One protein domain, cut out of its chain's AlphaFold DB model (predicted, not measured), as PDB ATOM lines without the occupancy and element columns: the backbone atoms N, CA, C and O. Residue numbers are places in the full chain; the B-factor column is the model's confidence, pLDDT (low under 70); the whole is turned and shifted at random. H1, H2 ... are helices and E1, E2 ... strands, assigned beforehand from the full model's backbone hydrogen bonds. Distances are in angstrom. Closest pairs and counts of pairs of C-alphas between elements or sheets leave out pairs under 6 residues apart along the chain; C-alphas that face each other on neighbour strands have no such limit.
ATOM      1  N   GLN A  13       6.141   0.345  80.018       85.06
ATOM      2  CA  GLN A  13       7.404   1.081  80.079       85.06
ATOM      3  C   GLN A  13       8.083   1.091  78.711       85.06
ATOM      4  O   GLN A  13       8.081   0.089  77.998       85.06
ATOM      5  N   LEU A  14       8.685   2.228  78.372       84.50
ATOM      6  CA  LEU A  14       9.510   2.409  77.186       84.50
ATOM      7  C   LEU A  14      10.973   2.554  77.617       84.50
ATOM      8  O   LEU A  14      11.291   3.389  78.464       84.50
ATOM      9  N   PHE A  15      11.856   1.755  77.019       84.75
ATOM     10  CA  PHE A  15      13.287   1.729  77.321       84.75
ATOM     11  C   PHE A  15      14.118   2.075  76.087       84.75
ATOM     12  O   PHE A  15      13.803   1.642  74.979       84.75
ATOM     13  N   ALA A  16      15.213   2.801  76.301       83.75
ATOM     14  CA  ALA A  16      16.268   3.005  75.319       83.75
ATOM     15  C   ALA A  16      17.413   2.020  75.572       83.75
ATOM     16  O   ALA A  16      17.648   1.583  76.702       83.75
ATOM     17  N   SER A  17      18.140   1.685  74.510       87.06
ATOM     18  CA  SER A  17      19.393   0.936  74.585       87.06
ATOM     19  C   SER A  17      20.470   1.697  73.822       87.06
ATOM     20  O   SER A  17      20.251   2.073  72.673       87.06
ATOM     21  N   VAL A  18      21.627   1.899  74.446       84.88
ATOM     22  CA  VAL A  18      22.816   2.461  73.801       84.88
ATOM     23  C   VAL A  18      23.678   1.304  73.325       84.88
ATOM     24  O   VAL A  18      24.112   0.477  74.130       84.88
ATOM     25  N   CYS A  19      23.915   1.233  72.019       86.12
ATOM     26  CA  CYS A  19      24.823   0.258  71.429       86.12
ATOM     27  C   CYS A  19      26.229   0.844  71.292       86.12
ATOM     28  O   CYS A  19      26.392   2.038  71.045       86.12
ATOM     29  N   GLN A  20      27.249  -0.006  71.410       86.88
ATOM     30  CA  GLN A  20      28.613   0.380  71.076       86.88
ATOM     31  C   GLN A  20      28.672   0.755  69.582       86.88
ATOM     32  O   GLN A  20      28.119   0.010  68.762       86.88
ATOM     33  N   PRO A  21      29.344   1.863  69.209       87.06
ATOM     34  CA  PRO A  21      29.396   2.334  67.828       87.06
ATOM     35  C   PRO A  21      29.817   1.238  66.844       87.06
ATOM     36  O   PRO A  21      30.782   0.514  67.085       87.06
ATOM     37  N   GLY A  22      29.082   1.107  65.736       86.69
ATOM     38  CA  GLY A  22      29.357   0.109  64.695       86.69
ATOM     39  C   GLY A  22      28.992  -1.334  65.060       86.69
ATOM     40  O   GLY A  22      29.309  -2.247  64.302       86.69
ATOM     41  N   THR A  23      28.325  -1.569  66.195       88.69
ATOM     42  CA  THR A  23      27.936  -2.915  66.638       88.69
ATOM     43  C   THR A  23      26.490  -2.958  67.134       88.69
ATOM     44  O   THR A  23      25.866  -1.932  67.395       88.69
ATOM     45  N   LEU A  24      25.966  -4.170  67.325       87.62
ATOM     46  CA  LEU A  24      24.690  -4.412  68.010       87.62
ATOM     47  C   LEU A  24      24.876  -4.696  69.512       87.62
ATOM     48  O   LEU A  24      23.948  -5.144  70.185       87.62
ATOM     49  N   HIS A  25      26.084  -4.483  70.043       87.94
ATOM     50  CA  HIS A  25      26.382  -4.761  71.439       87.94
ATOM     51  C   HIS A  25      25.824  -3.647  72.327       87.94
ATOM     52  O   HIS A  25      26.302  -2.515  72.290       87.94
ATOM     53  N   VAL A  26      24.828  -3.974  73.150       88.00
ATOM     54  CA  VAL A  26      24.207  -3.008  74.063       88.00
ATOM     55  C   VAL A  26      25.111  -2.756  75.269       88.00
ATOM     56  O   VAL A  26      25.356  -3.663  76.064       88.00
ATOM     57  N   VAL A  27      25.573  -1.516  75.406       89.38
ATOM     58  CA  VAL A  27      26.418  -1.027  76.506       89.38
ATOM     59  C   VAL A  27      25.561  -0.596  77.689       89.38
ATOM     60  O   VAL A  27      25.878  -0.918  78.831       89.38
ATOM     61  N   GLU A  28      24.440   0.074  77.420       84.44
ATOM     62  CA  GLU A  28      23.582   0.628  78.463       84.44
ATOM     63  C   GLU A  28      22.103   0.533  78.090       84.44
ATOM     64  O   GLU A  28      21.738   0.567  76.914       84.44
ATOM     65  N   ARG A  29      21.242   0.391  79.101       84.62
ATOM     66  CA  ARG A  29      19.785   0.464  78.964       84.62
ATOM     67  C   ARG A  29      19.219   1.366  80.046       84.62
ATOM     68  O   ARG A  29      19.557   1.188  81.212       84.62
ATOM     69  N   PHE A  30      18.320   2.265  79.670       81.69
ATOM     70  CA  PHE A  30      17.664   3.180  80.600       81.69
ATOM     71  C   PHE A  30      16.191   3.382  80.232       81.69
ATOM     72  O   PHE A  30      15.789   3.217  79.079       81.69
ATOM     73  N   GLN A  31      15.364   3.689  81.231       81.12
ATOM     74  CA  GLN A  31      13.937   3.943  81.036       81.12
ATOM     75  C   GLN A  31      13.735   5.349  80.463       81.12
ATOM     76  O   GLN A  31      14.248   6.317  81.015       81.12
ATOM     77  N   ILE A  32      12.960   5.457  79.382       83.56
ATOM     78  CA  ILE A  32      12.558   6.738  78.785       83.56
ATOM     79  C   ILE A  32      11.289   7.248  79.467       83.56
ATOM     80  O   ILE A  32      11.220   8.392  79.900       83.56
ATOM     81  N   ALA A  33      10.266   6.394  79.552       83.06
ATOM     82  CA  ALA A  33       8.961   6.761  80.085       83.06
ATOM     83  C   ALA A  33       8.189   5.536  80.584       83.06
ATOM     84  O   ALA A  33       8.466   4.399  80.203       83.06
ATOM     85  N   SER A  34       7.187   5.785  81.418       83.50
ATOM     86  CA  SER A  34       6.165   4.815  81.814       83.50
ATOM     87  C   SER A  34       4.790   5.456  81.686       83.50
ATOM     88  O   SER A  34       4.650   6.644  81.969       83.50
ATOM     89  N   GLY A  35       3.776   4.697  81.280       81.81
ATOM     90  CA  GLY A  35       2.437   5.250  81.095       81.81
ATOM     91  C   GLY A  35       1.456   4.284  80.446       81.81
ATOM     92  O   GLY A  35       1.648   3.066  80.460       81.81
ATOM     93  N   SER A  36       0.389   4.843  79.874       83.94
ATOM     94  CA  SER A  36      -0.577   4.074  79.087       83.94
ATOM     95  C   SER A  36      -0.003   3.670  77.717       83.94
ATOM     96  O   SER A  36       0.842   4.388  77.173       83.94
ATOM     97  N   PRO A  37      -0.482   2.572  77.102       83.00
ATOM     98  CA  PRO A  37      -0.019   2.142  75.781       83.00
ATOM     99  C   PRO A  37      -0.097   3.232  74.707       83.00
ATOM    100  O   PRO A  37       0.851   3.408  73.950       83.00
ATOM    101  N   ALA A  38      -1.191   4.004  74.675       84.00
ATOM    102  CA  ALA A  38      -1.389   5.072  73.695       84.00
ATOM    103  C   ALA A  38      -0.339   6.188  73.833       84.00
ATOM    104  O   ALA A  38       0.230   6.631  72.837       84.00
ATOM    105  N   GLN A  39      -0.025   6.593  75.070       82.62
ATOM    106  CA  GLN A  39       1.011   7.595  75.338       82.62
ATOM    107  C   GLN A  39       2.396   7.099  74.923       82.62
ATOM    108  O   GLN A  39       3.156   7.837  74.298       82.62
ATOM    109  N   LEU A  40       2.724   5.840  75.235       85.12
ATOM    110  CA  LEU A  40       4.017   5.264  74.862       85.12
ATOM    111  C   LEU A  40       4.152   5.086  73.351       85.12
ATOM    112  O   LEU A  40       5.226   5.326  72.811       85.12
ATOM    113  N   GLN A  41       3.075   4.709  72.661       84.56
ATOM    114  CA  GLN A  41       3.068   4.596  71.206       84.56
ATOM    115  C   GLN A  41       3.244   5.962  70.538       84.56
ATOM    116  O   GLN A  41       4.023   6.080  69.597       84.56
ATOM    117  N   GLN A  42       2.570   7.003  71.035       84.75
ATOM    118  CA  GLN A  42       2.746   8.366  70.534       84.75
ATOM    119  C   GLN A  42       4.185   8.856  70.745       84.75
ATOM    120  O   GLN A  42       4.794   9.384  69.815       84.75
ATOM    121  N   LEU A  43       4.750   8.624  71.935       85.81
ATOM    122  CA  LEU A  43       6.139   8.957  72.243       85.81
ATOM    123  C   LEU A  43       7.117   8.195  71.338       85.81
ATOM    124  O   LEU A  43       8.057   8.782  70.813       85.81
ATOM    125  N   TRP A  44       6.882   6.903  71.114       86.81
ATOM    126  CA  TRP A  44       7.713   6.089  70.234       86.81
ATOM    127  C   TRP A  44       7.672   6.569  68.780       86.81
ATOM    128  O   TRP A  44       8.721   6.702  68.149       86.81
ATOM    129  N   SER A  45       6.482   6.882  68.260       86.38
ATOM    130  CA  SER A  45       6.320   7.451  66.919       86.38
ATOM    131  C   SER A  45       7.062   8.781  66.787       86.38
ATOM    132  O   SER A  45       7.789   8.971  65.815       86.38
ATOM    133  N   TYR A  46       6.948   9.666  67.785       85.38
ATOM    134  CA  TYR A  46       7.682  10.932  67.818       85.38
ATOM    135  C   TYR A  46       9.202  10.715  67.774       85.38
ATOM    136  O   TYR A  46       9.878  11.305  66.936       85.38
ATOM    137  N   LEU A  47       9.740   9.822  68.615       84.38
ATOM    138  CA  LEU A  47      11.175   9.510  68.639       84.38
ATOM    139  C   LEU A  47      11.667   8.945  67.302       84.38
ATOM    140  O   LEU A  47      12.747   9.308  66.844       84.38
ATOM    141  N   CYS A  48      10.879   8.081  66.657       85.19
ATOM    142  CA  CYS A  48      11.211   7.551  65.335       85.19
ATOM    143  C   CYS A  48      11.312   8.657  64.279       85.19
ATOM    144  O   CYS A  48      12.242   8.637  63.475       85.19
ATOM    145  N   LEU A  49      10.369   9.601  64.270       83.06
ATOM    146  CA  LEU A  49      10.368  10.729  63.335       83.06
ATOM    147  C   LEU A  49      11.549  11.669  63.609       83.06
ATOM    148  O   LEU A  49      12.286  12.017  62.688       83.06
ATOM    149  N   TYR A  50      11.797  11.978  64.884       84.44
ATOM    150  CA  TYR A  50      12.919  12.807  65.317       84.44
ATOM    151  C   TYR A  50      14.273  12.217  64.892       84.44
ATOM    152  O   TYR A  50      15.085  12.908  64.283       84.44
ATOM    153  N   MET A  51      14.507  10.920  65.129       81.69
ATOM    154  CA  MET A  51      15.758  10.251  64.733       81.69
ATOM    155  C   MET A  51      15.958  10.176  63.214       81.69
ATOM    156  O   MET A  51      17.092  10.075  62.754       81.69
ATOM    157  N   LYS A  52      14.877  10.218  62.428       83.00
ATOM    158  CA  LYS A  52      14.947  10.303  60.962       83.00
ATOM    159  C   LYS A  52      15.201  11.725  60.453       83.00
ATOM    160  O   LYS A  52      15.409  11.893  59.255       83.00
ATOM    161  N   GLY A  53      15.175  12.730  61.332       79.12
ATOM    162  CA  GLY A  53      15.229  14.140  60.947       79.12
ATOM    163  C   GLY A  53      13.969  14.613  60.218       79.12
ATOM    164  O   GLY A  53      14.021  15.600  59.490       79.12
ATOM    165  N   GLU A  54      12.850  13.898  60.367       79.50
ATOM    166  CA  GLU A  54      11.564  14.332  59.824       79.50
ATOM    167  C   GLU A  54      10.992  15.478  60.677       79.50
ATOM    168  O   GLU A  54      11.258  15.539  61.882       79.50
ATOM    169  N   PRO A  55      10.200  16.390  60.081       75.00
ATOM    170  CA  PRO A  55       9.584  17.480  60.823       75.00
ATOM    171  C   PRO A  55       8.639  16.909  61.881       75.00
ATOM    172  O   PRO A  55       7.610  16.302  61.574       75.00
ATOM    173  N   VAL A  56       9.000  17.106  63.143       75.12
ATOM    174  CA  VAL A  56       8.158  16.797  64.293       75.12
ATOM    175  C   VAL A  56       7.513  18.085  64.803       75.12
ATOM    176  O   VAL A  56       8.094  19.154  64.634       75.12
ATOM    177  N   PRO A  57       6.318  18.028  65.415       74.12
ATOM    178  CA  PRO A  57       5.720  19.215  66.013       74.12
ATOM    179  C   PRO A  57       6.668  19.835  67.050       74.12
ATOM    180  O   PRO A  57       7.030  19.168  68.022       74.12
ATOM    181  N   ASP A  58       7.045  21.099  66.845       65.31
ATOM    182  CA  ASP A  58       7.923  21.847  67.760       65.31
ATOM    183  C   ASP A  58       7.220  22.206  69.076       65.31
ATOM    184  O   ASP A  58       7.856  22.422  70.111       65.31
ATOM    185  N   GLU A  59       5.886  22.254  69.071       68.88
ATOM    186  CA  GLU A  59       5.126  22.512  70.286       68.88
ATOM    187  C   GLU A  59       5.037  21.261  71.156       68.88
ATOM    188  O   GLU A  59       4.240  20.348  70.929       68.88
ATOM    189  N   ALA A  60       5.827  21.260  72.230       63.12
ATOM    190  CA  ALA A  60       5.651  20.319  73.320       63.12
ATOM    191  C   ALA A  60       4.223  20.434  73.881       63.12
ATOM    192  O   ALA A  60       3.814  21.484  74.383       63.12
ATOM    193  N   VAL A  61       3.476  19.326  73.834       64.25
ATOM    194  CA  VAL A  61       2.122  19.224  74.413       64.25
ATOM    195  C   VAL A  61       2.148  19.538  75.912       64.25
ATOM    196  O   VAL A  61       1.257  20.203  76.432       64.25
ATOM    197  N   ASN A  62       3.207  19.107  76.600       62.69
ATOM    198  CA  ASN A  62       3.469  19.464  77.987       62.69
ATOM    199  C   ASN A  62       4.478  20.613  78.010       62.69
ATOM    200  O   ASN A  62       5.685  20.393  77.909       62.69
ATOM    201  N   LYS A  63       3.977  21.846  78.109       54.81
ATOM    202  CA  LYS A  63       4.818  23.038  78.250       54.81
ATOM    203  C   LYS A  63       5.334  23.112  79.691       54.81
ATOM    204  O   LYS A  63       4.543  23.160  80.628       54.81
ATOM    205  N   GLY A  64       6.657  23.135  79.856       57.34
ATOM    206  CA  GLY A  64       7.321  23.302  81.151       57.34
ATOM    207  C   GLY A  64       8.309  22.187  81.492       57.34
ATOM    208  O   GLY A  64       8.321  21.112  80.897       57.34
ATOM    209  N   ARG A  65       9.166  22.463  82.474       54.00
ATOM    210  CA  ARG A  65      10.048  21.467  83.083       54.00
ATOM    211  C   ARG A  65       9.201  20.591  84.012       54.00
ATOM    212  O   ARG A  65       8.501  21.159  84.844       54.00
ATOM    213  N   PRO A  66       9.257  19.253  83.919       59.75
ATOM    214  CA  PRO A  66       8.574  18.414  84.893       59.75
ATOM    215  C   PRO A  66       9.097  18.718  86.303       59.75
ATOM    216  O   PRO A  66      10.311  18.794  86.487       59.75
ATOM    217  N   ASP A  67       8.222  18.855  87.300       57.94
ATOM    218  CA  ASP A  67       8.626  19.210  88.677       57.94
ATOM    219  C   ASP A  67       9.607  18.195  89.295       57.94
ATOM    220  O   ASP A  67      10.437  18.533  90.138       57.94
ATOM    221  N   PHE A  68       9.551  16.942  88.837       54.25
ATOM    222  CA  PHE A  68      10.464  15.866  89.231       54.25
ATOM    223  C   PHE A  68      11.807  15.890  88.485       54.25
ATOM    224  O   PHE A  68      12.745  15.193  88.875       54.25
ATOM    225  N   TRP A  69      11.924  16.667  87.407       49.91
ATOM    226  CA  TRP A  69      13.169  16.828  86.673       49.91
ATOM    227  C   TRP A  69      14.065  17.790  87.441       49.91
ATOM    228  O   TRP A  69      14.049  18.993  87.214       49.91
ATOM    229  N   CYS A  70      14.868  17.285  88.365       53.31
ATOM    230  CA  CYS A  70      16.042  17.987  88.866       53.31
ATOM    231  C   CYS A  70      17.270  17.278  88.307       53.31
ATOM    232  O   CYS A  70      17.522  16.155  88.744       53.31
ATOM    233  N   PRO A  71      18.032  17.893  87.371       51.84
ATOM    234  CA  PRO A  71      19.341  17.369  87.013       51.84
ATOM    235  C   PRO A  71      20.094  17.146  88.319       51.84
ATOM    236  O   PRO A  71      20.202  18.074  89.136       51.84
ATOM    237  N   ARG A  72      20.550  15.917  88.586       54.62
ATOM    238  CA  ARG A  72      21.428  15.722  89.741       54.62
ATOM    239  C   ARG A  72      22.620  16.644  89.521       54.62
ATOM    240  O   ARG A  72      23.026  16.860  88.385       54.62
ATOM    241  N   LYS A  73      23.195  17.209  90.585       49.88
ATOM    242  CA  LYS A  73      24.311  18.175  90.474       49.88
ATOM    243  C   LYS A  73      25.493  17.681  89.609       49.88
ATOM    244  O   LYS A  73      26.301  18.507  89.203       49.88
ATOM    245  N   ALA A  74      25.583  16.373  89.355       51.50
ATOM    246  CA  ALA A  74      26.590  15.717  88.526       51.50
ATOM    247  C   ALA A  74      26.150  15.411  87.075       51.50
ATOM    248  O   ALA A  74      27.012  15.121  86.256       51.50
ATOM    249  N   ASP A  75      24.861  15.511  86.737       53.69
ATOM    250  CA  ASP A  75      24.318  15.238  85.395       53.69
ATOM    251  C   ASP A  75      24.355  16.516  84.531       53.69
ATOM    252  O   ASP A  75      23.360  16.910  83.923       53.69
ATOM    253  N   LYS A  76      25.490  17.224  84.541       56.31
ATOM    254  CA  LYS A  76      25.788  18.222  83.508       56.31
ATOM    255  C   LYS A  76      26.439  17.479  82.356       56.31
ATOM    256  O   LYS A  76      27.320  16.652  82.614       56.31
ATOM    257  N   TRP A  77      26.049  17.759  81.114       50.56
ATOM    258  CA  TRP A  77      26.846  17.238  80.016       50.56
ATOM    259  C   TRP A  77      28.270  17.797  80.149       50.56
ATOM    260  O   TRP A  77      28.468  18.900  80.678       50.56
ATOM    261  N   PRO A  78      29.292  17.040  79.728       65.69
ATOM    262  CA  PRO A  78      30.621  17.596  79.537       65.69
ATOM    263  C   PRO A  78      30.519  18.905  78.753       65.69
ATOM    264  O   PRO A  78      29.756  18.988  77.796       65.69
ATOM    265  N   GLU A  79      31.287  19.918  79.146       64.81
ATOM    266  CA  GLU A  79      31.151  21.290  78.633       64.81
ATOM    267  C   GLU A  79      31.216  21.360  77.094       64.81
ATOM    268  O   GLU A  79      30.469  22.104  76.469       64.81
ATOM    269  N   ALA A  80      32.017  20.490  76.468       58.66
ATOM    270  CA  ALA A  80      32.076  20.335  75.015       58.66
ATOM    271  C   ALA A  80      30.753  19.849  74.379       58.66
ATOM    272  O   ALA A  80      30.372  20.335  73.319       58.66
ATOM    273  N   LEU A  81      30.038  18.926  75.032       53.75
ATOM    274  CA  LEU A  81      28.754  18.392  74.562       53.75
ATOM    275  C   LEU A  81      27.589  19.354  74.845       53.75
ATOM    276  O   LEU A  81      26.668  19.432  74.038       53.75
ATOM    277  N   GLU A  82      27.643  20.130  75.937       57.19
ATOM    278  CA  GLU A  82      26.705  21.248  76.155       57.19
ATOM    279  C   GLU A  82      26.822  22.287  75.030       57.19
ATOM    280  O   GLU A  82      25.810  22.763  74.510       57.19
ATOM    281  N   ILE A  83      28.054  22.619  74.617       58.66
ATOM    282  CA  ILE A  83      28.304  23.549  73.511       58.66
ATOM    283  C   ILE A  83      27.705  22.991  72.220       58.66
ATOM    284  O   ILE A  83      26.892  23.682  71.616       58.66
ATOM    285  N   GLU A  84      28.011  21.750  71.829       53.50
ATOM    286  CA  GLU A  84      27.436  21.128  70.621       53.50
ATOM    287  C   GLU A  84      25.901  21.040  70.667       53.50
ATOM    288  O   GLU A  84      25.242  21.300  69.662       53.50
ATOM    289  N   SER A  85      25.310  20.751  71.833       47.25
ATOM    290  CA  SER A  85      23.851  20.688  72.003       47.25
ATOM    291  C   SER A  85      23.169  22.059  71.929       47.25
ATOM    292  O   SER A  85      22.005  22.137  71.538       47.25
ATOM    293  N   THR A  86      23.859  23.134  72.317       45.31
ATOM    294  CA  THR A  86      23.322  24.510  72.314       45.31
ATOM    295  C   THR A  86      23.689  25.268  71.033       45.31
ATOM    296  O   THR A  86      23.072  26.275  70.699       45.31
ATOM    297  N   THR A  87      24.672  24.768  70.283       43.88
ATOM    298  CA  THR A  87      25.100  25.281  68.976       43.88
ATOM    299  C   THR A  87      24.782  24.286  67.869       43.88
ATOM    300  O   THR A  87      25.618  23.984  67.017       43.88
ATOM    301  N   ALA A  88      23.520  23.853  67.794       47.81
ATOM    302  CA  ALA A  88      22.936  23.569  66.490       47.81
ATOM    303  C   ALA A  88      22.983  24.887  65.704       47.81
ATOM    304  O   ALA A  88      22.066  25.701  65.769       47.81
TER     305      ALA A  88
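What this domain is: This is residues 13 to 88 of the 94 residues of an uncharacterized protein of Klebsiella michiganensis (UniProt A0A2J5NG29). A two-stranded hairpin, E1 and E2, has the helix H1 set close to one end of it, near the start of E1 and the end of E2. From H1 a long unnamed stretch swings out and leads to a short helix, H2, far from the rest, in a loose, open shape; residues 58 to 76 and 78 to 84 stand free. The printed part has 76 residues, with two named strands and two named helices in the order E1, E2, H1, H2; the sheet, E1 - E2, is antiparallel and the class is mixed, helices and strands. The whole is loose, with a radius of gyration of the C-alphas of 14.9 A, and spans 35 by 33 by 26 A.

How they stand to each other: E1, residues 13 to 19, and E2, residues 26 to 35, form a hairpin, antiparallel at 160 degrees between their directions. N 14 and O 33 are 2.8 A apart and N 18 and O 28 are 2.8 A apart, both within hydrogen-bond range. H1, residues 37 to 51, comes closest to E1 at the C-alphas of Leu 14 and Leu 40, 6.6 A apart. Its closest C-alphas with E2 are those of Ser 34 and Leu 40, 7.3 A apart. H2, residues 79 to 86, is apart from E1, E2 and H1. In H1 and H2 every O i to N i+4 pair is within hydrogen-bond range.

Where its parts are: E1 begins at C-alpha 13, (7.404, 1.081, 80.079), and is 19.5 A long; E2 is 24.3 A long. H1 is 20.9 A long and ends at C-alpha 51, (15.758, 10.251, 64.733). H2 ends at C-alpha 86, (23.322, 24.510, 72.314).

The domain as a whole: The two C-alphas farthest apart, those of Gly 22 and Asp 67, are 37.0 A apart. The printed part has no cut. The link from H1 to H2, 27 residues, is long. Residues 58 to 88 have pLDDT under 70.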